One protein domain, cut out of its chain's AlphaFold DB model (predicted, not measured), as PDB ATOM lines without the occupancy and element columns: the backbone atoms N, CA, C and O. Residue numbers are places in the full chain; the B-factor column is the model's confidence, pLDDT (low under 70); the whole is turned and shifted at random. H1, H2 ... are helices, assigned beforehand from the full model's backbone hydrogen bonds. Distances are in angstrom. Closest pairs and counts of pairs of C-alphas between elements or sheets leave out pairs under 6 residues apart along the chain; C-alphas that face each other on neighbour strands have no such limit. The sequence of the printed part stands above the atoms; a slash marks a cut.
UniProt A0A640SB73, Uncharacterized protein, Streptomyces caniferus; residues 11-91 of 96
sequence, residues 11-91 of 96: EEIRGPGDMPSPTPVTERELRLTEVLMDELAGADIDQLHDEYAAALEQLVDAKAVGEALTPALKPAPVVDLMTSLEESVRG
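AT A GLANCE: This is residues 11 to 91 of the 96 residues of an uncharacterized protein of Streptomyces caniferus (UniProt A0A640SB73). An open, wide loop of chain with no core: helices H2 and H1 follow one another along the longest axis, residues 66 to 80 fold back from H2 toward the separate short helix H3, and residues 11 to 26 make a long arm leading into H1. The 81 printed residues hold three named helices, H1, H2, H3 in chain order, and no named strand. The class is all helix, with 38 residues, under half, in named elements. The whole is extended, with a radius of gyration of the C-alphas of 22.4 A and spans of 62 by 51 by 30 A.

HOW THE PARTS SIT: H2, residues 51 to 65, is apart from H1, residues 27 to 40, and from H3, residues 81 to 89. H1 and H3 are apart too. Every O i to N i+4 pair is within hydrogen-bond range in H1, H2 and H3.

IN THESE COORDINATES: H2 measures 21.5 A, from C-alpha 51 at (167.879, 158.201, 172.528). H1 measures 20.1 A, from C-alpha 27 at (142.375, 188.978, 169.702). H3 measures 12.3 A, to C-alpha 89 at (143.111, 168.896, 152.054).

THE WHOLE: The farthest C-alphas, Glu 27 and Gly 66, are 62.5 A apart. Residues 11 to 57 and 71 to 91 stand free. The printed part has no cut. The link H2 to H3 is long. Residues 68, 71 to 73, 75 and 91 have pLDDT under 70.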
ATOM      1  N   GLU A  11     179.062 188.363 176.883       92.25
ATOM      2  CA  GLU A  11     179.523 187.696 175.665       92.25
ATOM      3  C   GLU A  11     178.799 186.376 175.356       92.25
ATOM      4  O   GLU A  11     178.778 185.948 174.203       92.25
ATOM      5  N   GLU A  12     178.185 185.738 176.356       92.56
ATOM      6  CA  GLU A  12     177.369 184.531 176.174       92.56
ATOM      7  C   GLU A  12     175.966 184.876 175.655       92.56
ATOM      8  O   GLU A  12     175.258 184.029 175.102       92.56
ATOM      9  N   ILE A  13     175.564 186.142 175.793       89.81
ATOM     10  CA  ILE A  13     174.291 186.651 175.301       89.81
ATOM     11  C   ILE A  13     174.441 186.985 173.816       89.81
ATOM     12  O   ILE A  13     174.995 188.013 173.425       89.81
ATOM     13  N   ARG A  14     173.889 186.127 172.953       89.38
ATOM     14  CA  ARG A  14     173.751 186.448 171.529       89.38
ATOM     15  C   ARG A  14     172.637 187.468 171.324       89.38
ATOM     16  O   ARG A  14     171.512 187.270 171.775       89.38
ATOM     17  N   GLY A  15     172.955 188.546 170.608       88.19
ATOM     18  CA  GLY A  15     171.961 189.522 170.177       88.19
ATOM     19  C   GLY A  15     170.947 188.911 169.197       88.19
ATOM     20  O   GLY A  15     171.269 187.939 168.511       88.19
ATOM     21  N   PRO A  16     169.741 189.495 169.083       83.25
ATOM     22  CA  PRO A  16     168.646 188.969 168.261       83.25
ATOM     23  C   PRO A  16     168.906 188.957 166.743       83.25
ATOM     24  O   PRO A  16     168.069 188.469 165.990       83.25
ATOM     25  N   GLY A  17     170.046 189.475 166.274       86.31
ATOM     26  CA  GLY A  17     170.293 189.697 164.850       86.31
ATOM     27  C   GLY A  17     169.362 190.766 164.270       86.31
ATOM     28  O   GLY A  17     168.798 191.574 165.008       86.31
ATOM     29  N   ASP A  18     169.219 190.779 162.946       87.31
ATOM     30  CA  ASP A  18     168.251 191.634 162.255       87.31
ATOM     31  C   ASP A  18     166.883 190.937 162.249       87.31
ATOM     32  O   ASP A  18     166.578 190.133 161.366       87.31
ATOM     33  N   MET A  19     166.096 191.166 163.304       84.31
ATOM     34  CA  MET A  19     164.723 190.674 163.393       84.31
ATOM     35  C   MET A  19     163.729 191.776 163.008       84.31
ATOM     36  O   MET A  19     163.862 192.914 163.468       84.31
ATOM     37  N   PRO A  20     162.696 191.452 162.206       83.81
ATOM     38  CA  PRO A  20     161.651 192.406 161.872       83.81
ATOM     39  C   PRO A  20     160.907 192.852 163.133       83.81
ATOM     40  O   PRO A  20     160.786 192.111 164.110       83.81
ATOM     41  N   SER A  21     160.375 194.076 163.100       84.06
ATOM     42  CA  SER A  21     159.526 194.563 164.187       84.06
ATOM     43  C   SER A  21     158.304 193.652 164.361       84.06
ATOM     44  O   SER A  21     157.739 193.197 163.360       84.06
ATOM     45  N   PRO A  22     157.876 193.383 165.607       83.88
ATOM     46  CA  PRO A  22     156.724 192.534 165.860       83.88
ATOM     47  C   PRO A  22     155.483 193.098 165.162       83.88
ATOM     48  O   PRO A  22     155.190 194.293 165.233       83.88
ATOM     49  N   THR A  23     154.764 192.222 164.465       87.50
ATOM     50  CA  THR A  23     153.499 192.564 163.805       87.50
ATOM     51  C   THR A  23     152.383 192.580 164.855       87.50
ATOM     52  O   THR A  23     152.390 191.723 165.741       87.50
ATOM     53  N   PRO A  24     151.432 193.533 164.808       89.00
ATOM     54  CA  PRO A  24     150.303 193.540 165.732       89.00
ATOM     55  C   PRO A  24     149.481 192.251 165.600       89.00
ATOM     56  O   PRO A  24     149.091 191.869 164.499       89.00
ATOM     57  N   VAL A  25     149.219 191.607 166.737       91.06
ATOM     58  CA  VAL A  25     148.448 190.358 166.841       91.06
ATOM     59  C   VAL A  25     146.988 190.685 167.146       91.06
ATOM     60  O   VAL A  25     146.693 191.610 167.906       91.06
ATOM     61  N   THR A  26     146.060 189.937 166.555       95.25
ATOM     62  CA  THR A  26     144.624 190.094 166.800       95.25
ATOM     63  C   THR A  26     144.140 189.248 167.979       95.25
ATOM     64  O   THR A  26     144.607 188.139 168.228       95.25
ATOM     65  N   GLU A  27     143.085 189.716 168.643       94.31
ATOM     66  CA  GLU A  27     142.375 188.978 169.702       94.31
ATOM     67  C   GLU A  27     141.893 187.582 169.271       94.31
ATOM     68  O   GLU A  27     141.752 186.667 170.079       94.31
ATOM     69  N   ARG A  28     141.601 187.402 167.978       95.31
ATOM     70  CA  ARG A  28     141.190 186.104 167.435       95.31
ATOM     71  C   ARG A  28     142.359 185.120 167.383       95.31
ATOM     72  O   ARG A  28     142.150 183.948 167.679       95.31
ATOM     73  N   GLU A  29     143.541 185.581 166.988       93.31
ATOM     74  CA  GLU A  29     144.752 184.753 166.924       93.31
ATOM     75  C   GLU A  29     145.207 184.332 168.323       93.31
ATOM     76  O   GLU A  29     145.565 183.172 168.523       93.31
ATOM     77  N   LEU A  30     145.105 185.235 169.306       94.75
ATOM     78  CA  LEU A  30     145.392 184.917 170.708       94.75
ATOM     79  C   LEU A  30     144.478 183.800 171.229       94.75
ATOM     80  O   LEU A  30     144.977 182.776 171.685       94.75
ATOM     81  N   ARG A  31     143.156 183.929 171.047       95.19
ATOM     82  CA  ARG A  31     142.198 182.888 171.466       95.19
ATOM     83  C   ARG A  31     142.416 181.543 170.778       95.19
ATOM     84  O   ARG A  31     142.216 180.503 171.391       95.19
ATOM     85  N   LEU A  32     142.787 181.542 169.496       94.94
ATOM     86  CA  LEU A  32     143.106 180.298 168.794       94.94
ATOM     87  C   LEU A  32     144.357 179.634 169.385       94.94
ATOM     88  O   LEU A  32     144.390 178.417 169.535       94.94
ATOM     89  N   THR A  33     145.366 180.433 169.727       92.81
ATOM     90  CA  THR A  33     146.612 179.939 170.324       92.81
ATOM     91  C   THR A  33     146.362 179.328 171.699       92.81
ATOM     92  O   THR A  33     146.912 178.273 171.983       92.81
ATOM     93  N   GLU A  34     145.506 179.935 172.523       92.31
ATOM     94  CA  GLU A  34     145.112 179.378 173.825       92.31
ATOM     95  C   GLU A  34     144.521 177.970 173.678       92.31
ATOM     96  O   GLU A  34     145.000 177.041 174.320       92.31
ATOM     97  N   VAL A  35     143.573 177.783 172.751       94.38
ATOM     98  CA  VAL A  35     142.974 176.463 172.482       94.38
ATOM     99  C   VAL A  35     144.026 175.448 172.026       94.38
ATOM    100  O   VAL A  35     144.032 174.317 172.500       94.38
ATOM    101  N   LEU A  36     144.938 175.843 171.132       92.19
ATOM    102  CA  LEU A  36     146.007 174.955 170.661       92.19
ATOM    103  C   LEU A  36     146.981 174.573 171.780       92.19
ATOM    104  O   LEU A  36     147.445 173.436 171.828       92.19
ATOM    105  N   MET A  37     147.307 175.512 172.669       90.38
ATOM    106  CA  MET A  37     148.183 175.240 173.804       90.38
ATOM    107  C   MET A  37     147.511 174.300 174.798       90.38
ATOM    108  O   MET A  37     148.179 173.400 175.284       90.38
ATOM    109  N   ASP A  38     146.209 174.432 175.042       89.50
ATOM    110  CA  ASP A  38     145.481 173.506 175.915       89.50
ATOM    111  C   ASP A  38     145.466 172.068 175.366       89.50
ATOM    112  O   ASP A  38     145.545 171.112 176.137       89.50
ATOM    113  N   GLU A  39     145.404 171.898 174.041       87.75
ATOM    114  CA  GLU A  39     145.443 170.577 173.398       87.75
ATOM    115  C   GLU A  39     146.853 169.964 173.344       87.75
ATOM    116  O   GLU A  39     146.991 168.742 173.404       87.75
ATOM    117  N   LEU A  40     147.893 170.791 173.200       84.44
ATOM    118  CA  LEU A  40     149.280 170.344 172.999       84.44
ATOM    119  C   LEU A  40     150.143 170.390 174.268       84.44
ATOM    120  O   LEU A  40     151.254 169.854 174.272       84.44
ATOM    121  N   ALA A  41     149.681 171.046 175.332       80.38
ATOM    122  CA  ALA A  41     150.395 171.119 176.599       80.38
ATOM    123  C   ALA A  41     150.354 169.787 177.363       80.38
ATOM    124  O   ALA A  41     149.574 168.882 177.079       80.38
ATOM    125  N   GLY A  42     151.203 169.688 178.389       75.81
ATOM    126  CA  GLY A  42     151.230 168.529 179.282       75.81
ATOM    127  C   GLY A  42     152.220 167.441 178.879       75.81
ATOM    128  O   GLY A  42     152.050 166.296 179.288       75.81
ATOM    129  N   ALA A  43     153.262 167.780 178.112       77.31
ATOM    130  CA  ALA A  43     154.388 166.875 177.925       77.31
ATOM    131  C   ALA A  43     154.991 166.517 179.292       77.31
ATOM    132  O   ALA A  43     155.456 167.386 180.034       77.31
ATOM    133  N   ASP A  44     154.947 165.230 179.619       82.12
ATOM    134  CA  ASP A  44     155.546 164.688 180.827       82.12
ATOM    135  C   ASP A  44     157.066 164.618 180.637       82.12
ATOM    136  O   ASP A  44     157.565 163.902 179.767       82.12
ATOM    137  N   ILE A  45     157.801 165.398 181.432       82.38
ATOM    138  CA  ILE A  45     159.267 165.463 181.364       82.38
ATOM    139  C   ILE A  45     159.880 164.100 181.680       82.38
ATOM    140  O   ILE A  45     160.893 163.741 181.084       82.38
ATOM    141  N   ASP A  46     159.235 163.311 182.537       86.44
ATOM    142  CA  ASP A  46     159.729 161.988 182.908       86.44
ATOM    143  C   ASP A  46     159.589 160.971 181.757       86.44
ATOM    144  O   ASP A  46     160.231 159.922 181.774       86.44
ATOM    145  N   GLN A  47     158.787 161.284 180.730       85.44
ATOM    146  CA  GLN A  47     158.631 160.466 179.520       85.44
ATOM    147  C   GLN A  47     159.583 160.868 178.386       85.44
ATOM    148  O   GLN A  47     159.674 160.156 177.384       85.44
ATOM    149  N   LEU A  48     160.290 161.994 178.506       87.12
ATOM    150  CA  LEU A  48     161.282 162.416 177.520       87.12
ATOM    151  C   LEU A  48     162.562 161.588 177.689       87.12
ATOM    152  O   LEU A  48     163.164 161.560 178.761       87.12
ATOM    153  N   HIS A  49     162.995 160.929 176.614       87.25
ATOM    154  CA  HIS A  49     164.176 160.069 176.621       87.25
ATOM    155  C   HIS A  49     165.270 160.581 175.679       87.25
ATOM    156  O   HIS A  49     165.000 160.991 174.549       87.25
ATOM    157  N   ASP A  50     166.519 160.540 176.147       91.94
ATOM    158  CA  ASP A  50     167.692 160.809 175.320       91.94
ATOM    159  C   ASP A  50     168.119 159.521 174.603       91.94
ATOM    160  O   ASP A  50     168.918 158.724 175.100       91.94
ATOM    161  N   GLU A  51     167.569 159.333 173.405       90.31
ATOM    162  CA  GLU A  51     167.879 158.201 172.528       90.31
ATOM    163  C   GLU A  51     169.375 158.097 172.197       90.31
ATOM    164  O   GLU A  51     169.895 156.999 171.989       90.31
ATOM    165  N   TYR A  52     170.096 159.224 172.153       90.38
ATOM    166  CA  TYR A  52     171.530 159.213 171.883       90.38
ATOM    167  C   TYR A  52     172.305 158.665 173.079       90.38
ATOM    168  O   TYR A  52     173.166 157.802 172.896       90.38
ATOM    169  N   ALA A  53     171.998 159.134 174.290       92.19
ATOM    170  CA  ALA A  53     172.624 158.632 175.509       92.19
ATOM    171  C   ALA A  53     172.377 157.125 175.682       92.19
ATOM    172  O   ALA A  53     173.323 156.376 175.933       92.19
ATOM    173  N   ALA A  54     171.144 156.667 175.453       90.38
ATOM    174  CA  ALA A  54     170.793 155.251 175.523       90.38
ATOM    175  C   ALA A  54     171.519 154.405 174.464       90.38
ATOM    176  O   ALA A  54     172.062 153.343 174.771       90.38
ATOM    177  N   ALA A  55     171.586 154.884 173.218       90.06
ATOM    178  CA  ALA A  55     172.346 154.211 172.169       90.06
ATOM    179  C   ALA A  55     173.847 154.162 172.498       90.06
ATOM    180  O   ALA A  55     174.511 153.159 172.232       90.06
ATOM    181  N   LEU A  56     174.392 155.229 173.086       91.00
ATOM    182  CA  LEU A  56     175.792 155.287 173.487       91.00
ATOM    183  C   LEU A  56     176.102 154.283 174.602       91.00
ATOM    184  O   LEU A  56     177.121 153.600 174.519       91.00
ATOM    185  N   GLU A  57     175.231 154.156 175.600       92.06
ATOM    186  CA  GLU A  57     175.378 153.175 176.681       92.06
ATOM    187  C   GLU A  57     175.408 151.740 176.132       92.06
ATOM    188  O   GLU A  57     176.350 150.994 176.398       92.06
ATOM    189  N   GLN A  58     174.478 151.398 175.232       88.94
ATOM    190  CA  GLN A  58     174.467 150.094 174.554       88.94
ATOM    191  C   GLN A  58     175.757 149.825 173.764       88.94
ATOM    192  O   GLN A  58     176.279 148.707 173.762       88.94
ATOM    193  N   LEU A  59     176.295 150.845 173.087       88.25
ATOM    194  CA  LEU A  59     177.563 150.727 172.367       88.25
ATOM    195  C   LEU A  59     178.735 150.477 173.320       88.25
ATOM    196  O   LEU A  59     179.618 149.681 172.993       88.25
ATOM    197  N   VAL A  60     178.765 151.155 174.468       91.31
ATOM    198  CA  VAL A  60     179.805 150.974 175.488       91.31
ATOM    199  C   VAL A  60     179.763 149.553 176.043       91.31
ATOM    200  O   VAL A  60     180.810 148.903 176.075       91.31
ATOM    201  N   ASP A  61     178.583 149.037 176.380       90.94
ATOM    202  CA  ASP A  61     178.410 147.677 176.901       90.94
ATOM    203  C   ASP A  61     178.841 146.612 175.886       90.94
ATOM    204  O   ASP A  61     179.651 145.733 176.197       90.94
ATOM    205  N   ALA A  62     178.393 146.734 174.633       88.50
ATOM    206  CA  ALA A  62     178.787 145.819 173.563       88.50
ATOM    207  C   ALA A  62     180.310 145.831 173.339       88.50
ATOM    208  O   ALA A  62     180.939 144.783 173.157       88.50
ATOM    209  N   LYS A  63     180.940 147.014 173.404       86.56
ATOM    210  CA  LYS A  63     182.402 147.144 173.328       86.56
ATOM    211  C   LYS A  63     183.110 146.537 174.535       86.56
ATOM    212  O   LYS A  63     184.160 145.926 174.347       86.56
ATOM    213  N   ALA A  64     182.564 146.691 175.738       89.62
ATOM    214  CA  ALA A  64     183.153 146.169 176.967       89.62
ATOM    215  C   ALA A  64     183.170 144.630 176.995       89.62
ATOM    216  O   ALA A  64     184.138 144.036 177.469       89.62
ATOM    217  N   VAL A  65     182.137 143.987 176.441       89.44
ATOM    218  CA  VAL A  65     182.008 142.518 176.368       89.44
ATOM    219  C   VAL A  65     182.698 141.928 175.123       89.44
ATOM    220  O   VAL A  65     182.892 140.718 175.023       89.44
ATOM    221  N   GLY A  66     183.158 142.775 174.196       80.25
ATOM    222  CA  GLY A  66     183.868 142.357 172.984       80.25
ATOM    223  C   GLY A  66     182.951 141.881 171.854       80.25
ATOM    224  O   GLY A  66     183.407 141.175 170.953       80.25
ATOM    225  N   GLU A  67     181.673 142.261 171.879       80.06
ATOM    226  CA  GLU A  67     180.716 141.934 170.824       80.06
ATOM    227  C   GLU A  67     180.948 142.761 169.547       80.06
ATOM    228  O   GLU A  67     181.420 143.904 169.557       80.06
ATOM    229  N   ALA A  68     180.610 142.162 168.404       69.81
ATOM    230  CA  ALA A  68     180.668 142.833 167.113       69.81
ATOM    231  C   ALA A  68     179.462 143.770 166.957       69.81
ATOM    232  O   ALA A  68     178.317 143.329 166.956       69.81
ATOM    233  N   LEU A  69     179.728 145.066 166.779       70.81
ATOM    234  CA  LEU A  69     178.682 146.068 166.580       70.81
ATOM    235  C   LEU A  69     177.962 145.860 165.240       70.81
ATOM    236  O   LEU A  69     178.602 145.830 164.185       70.81
ATOM    237  N   THR A  70     176.632 145.789 165.266       70.06
ATOM    238  CA  THR A  70     175.813 145.860 164.050       70.06
ATOM    239  C   THR A  70     175.853 147.272 163.457       70.06
ATOM    240  O   THR A  70     175.775 148.250 164.202       70.06
ATOM    241  N   PRO A  71     175.972 147.417 162.124       64.06
ATOM    242  CA  PRO A  71     176.004 148.726 161.483       64.06
ATOM    243  C   PRO A  71     174.676 149.468 161.677       64.06
ATOM    244  O   PRO A  71     173.607 148.863 161.608       64.06
ATOM    245  N   ALA A  72     174.754 150.786 161.887       67.88
ATOM    246  CA  ALA A  72     173.581 151.637 162.057       67.88
ATOM    247  C   ALA A  72     172.627 151.527 160.856       67.88
ATOM    248  O   ALA A  72     173.058 151.498 159.696       67.88
ATOM    249  N   LEU A  73     171.322 151.490 161.141       64.44
ATOM    250  CA  LEU A  73     170.288 151.510 160.113       64.44
ATOM    251  C   LEU A  73     170.406 152.819 159.321       64.44
ATOM    252  O   LEU A  73     170.500 153.900 159.901       64.44
ATOM    253  N   LYS A  74     170.414 152.736 157.986       70.62
ATOM    254  CA  LYS A  74     170.386 153.942 157.151       70.62
ATOM    255  C   LYS A  74     169.086 154.707 157.435       70.62
ATOM    256  O   LYS A  74     168.042 154.056 157.511       70.62
ATOM    257  N   PRO A  75     169.130 156.046 157.566       67.00
ATOM    258  CA  PRO A  75     167.924 156.831 157.786       67.00
ATOM    259  C   PRO A  75     166.914 156.546 156.674       67.00
ATOM    260  O   PRO A  75     167.269 156.504 155.491       67.00
ATOM    261  N   ALA A  76     165.665 156.303 157.073       71.88
ATOM    262  CA  ALA A  76     164.570 156.129 156.135       71.88
ATOM    263  C   ALA A  76     164.397 157.414 155.302       71.88
ATOM    264  O   ALA A  76     164.660 158.510 155.809       71.88
ATOM    265  N   PRO A  77     163.974 157.310 154.032       75.81
ATOM    266  CA  PRO A  77     163.662 158.490 153.238       75.81
ATOM    267  C   PRO A  77     162.590 159.316 153.958       75.81
ATOM    268  O   PRO A  77     161.543 158.788 154.335       75.81
ATOM    269  N   VAL A  78     162.876 160.602 154.171       75.31
ATOM    270  CA  VAL A  78     161.949 161.544 154.806       75.31
ATOM    271  C   VAL A  78     160.729 161.671 153.901       75.31
ATOM    272  O   VAL A  78     160.837 162.143 152.769       75.31
ATOM    273  N   VAL A  79     159.581 161.202 154.381       71.12
ATOM    274  CA  VAL A  79     158.301 161.405 153.702       71.12
ATOM    275  C   VAL A  79     157.927 162.873 153.874       71.12
ATOM    276  O   VAL A  79     157.922 163.385 154.993       71.12
ATOM    277  N   ASP A  80     157.637 163.558 152.771       80.81
ATOM    278  CA  ASP A  80     157.199 164.949 152.804       80.81
ATOM    279  C   ASP A  80     155.764 165.035 153.350       80.81
ATOM    280  O   ASP A  80     154.768 164.795 152.654       80.81
ATOM    281  N   LEU A  81     155.677 165.349 154.642       80.69
ATOM    282  CA  LEU A  81     154.420 165.505 155.362       80.69
ATOM    283  C   LEU A  81     153.621 166.717 154.865       80.69
ATOM    284  O   LEU A  81     152.394 166.667 154.917       80.69
ATOM    285  N   MET A  82     154.277 167.767 154.351       76.06
ATOM    286  CA  MET A  82     153.585 168.947 153.820       76.06
ATOM    287  C   MET A  82     152.855 168.588 152.531       76.06
ATOM    288  O   MET A  82     151.658 168.845 152.420       76.06
ATOM    289  N   THR A  83     153.527 167.879 151.620       76.38
ATOM    290  CA  THR A  83     152.885 167.356 150.405       76.38
ATOM    291  C   THR A  83     151.729 166.405 150.747       76.38
ATOM    292  O   THR A  83     150.635 166.533 150.201       76.38
ATOM    293  N   SER A  84     151.922 165.509 151.720       77.75
ATOM    294  CA  SER A  84     150.876 164.564 152.149       77.75
ATOM    295  C   SER A  84     149.655 165.268 152.769       77.75
ATOM    296  O   SER A  84     148.511 164.854 152.561       77.75
ATOM    297  N   LEU A  85     149.879 166.349 153.522       76.19
ATOM    298  CA  LEU A  85     148.815 167.166 154.108       76.19
ATOM    299  C   LEU A  85     148.053 167.948 153.027       76.19
ATOM    300  O   LEU A  85     146.821 167.973 153.041       76.19
ATOM    301  N   GLU A  86     148.761 168.551 152.069       78.00
ATOM    302  CA  GLU A  86     148.161 169.288 150.951       78.00
ATOM    303  C   GLU A  86     147.253 168.401 150.090       78.00
ATOM    304  O   GLU A  86     146.164 168.826 149.689       78.00
ATOM    305  N   GLU A  87     147.662 167.157 149.839       79.06
ATOM    306  CA  GLU A  87     146.855 166.166 149.123       79.06
ATOM    307  C   GLU A  87     145.592 165.778 149.902       79.06
ATOM    308  O   GLU A  87     144.510 165.684 149.316       79.06
ATOM    309  N   SER A  88     145.700 165.621 151.227       70.31
ATOM    310  CA  SER A  88     144.563 165.316 152.104       70.31
ATOM    311  C   SER A  88     143.521 166.445 152.113       70.31
ATOM    312  O   SER A  88     142.315 166.187 152.071       70.31
ATOM    313  N   VAL A  89     143.975 167.702 152.079       77.12
ATOM    314  CA  VAL A  89     143.111 168.896 152.054       77.12
ATOM    315  C   VAL A  89     142.484 169.136 150.675       77.12
ATOM    316  O   VAL A  89     141.368 169.648 150.590       77.12
ATOM    317  N   ARG A  90     143.151 168.746 149.582       73.19
ATOM    318  CA  ARG A  90     142.649 168.927 148.205       73.19
ATOM    319  C   ARG A  90     141.586 167.889 147.792       73.19
ATOM    320  O   ARG A  90     141.081 167.949 146.670       73.19
ATOM    321  N   GLY A  91     141.212 166.962 148.681       65.75
ATOM    322  CA  GLY A  91     140.083 166.047 148.479       65.75
ATOM    323  C   GLY A  91     138.758 166.794 148.236       65.75
ATOM    324  O   GLY A  91     138.576 167.908 148.729       65.75
TER     325      GLY A  91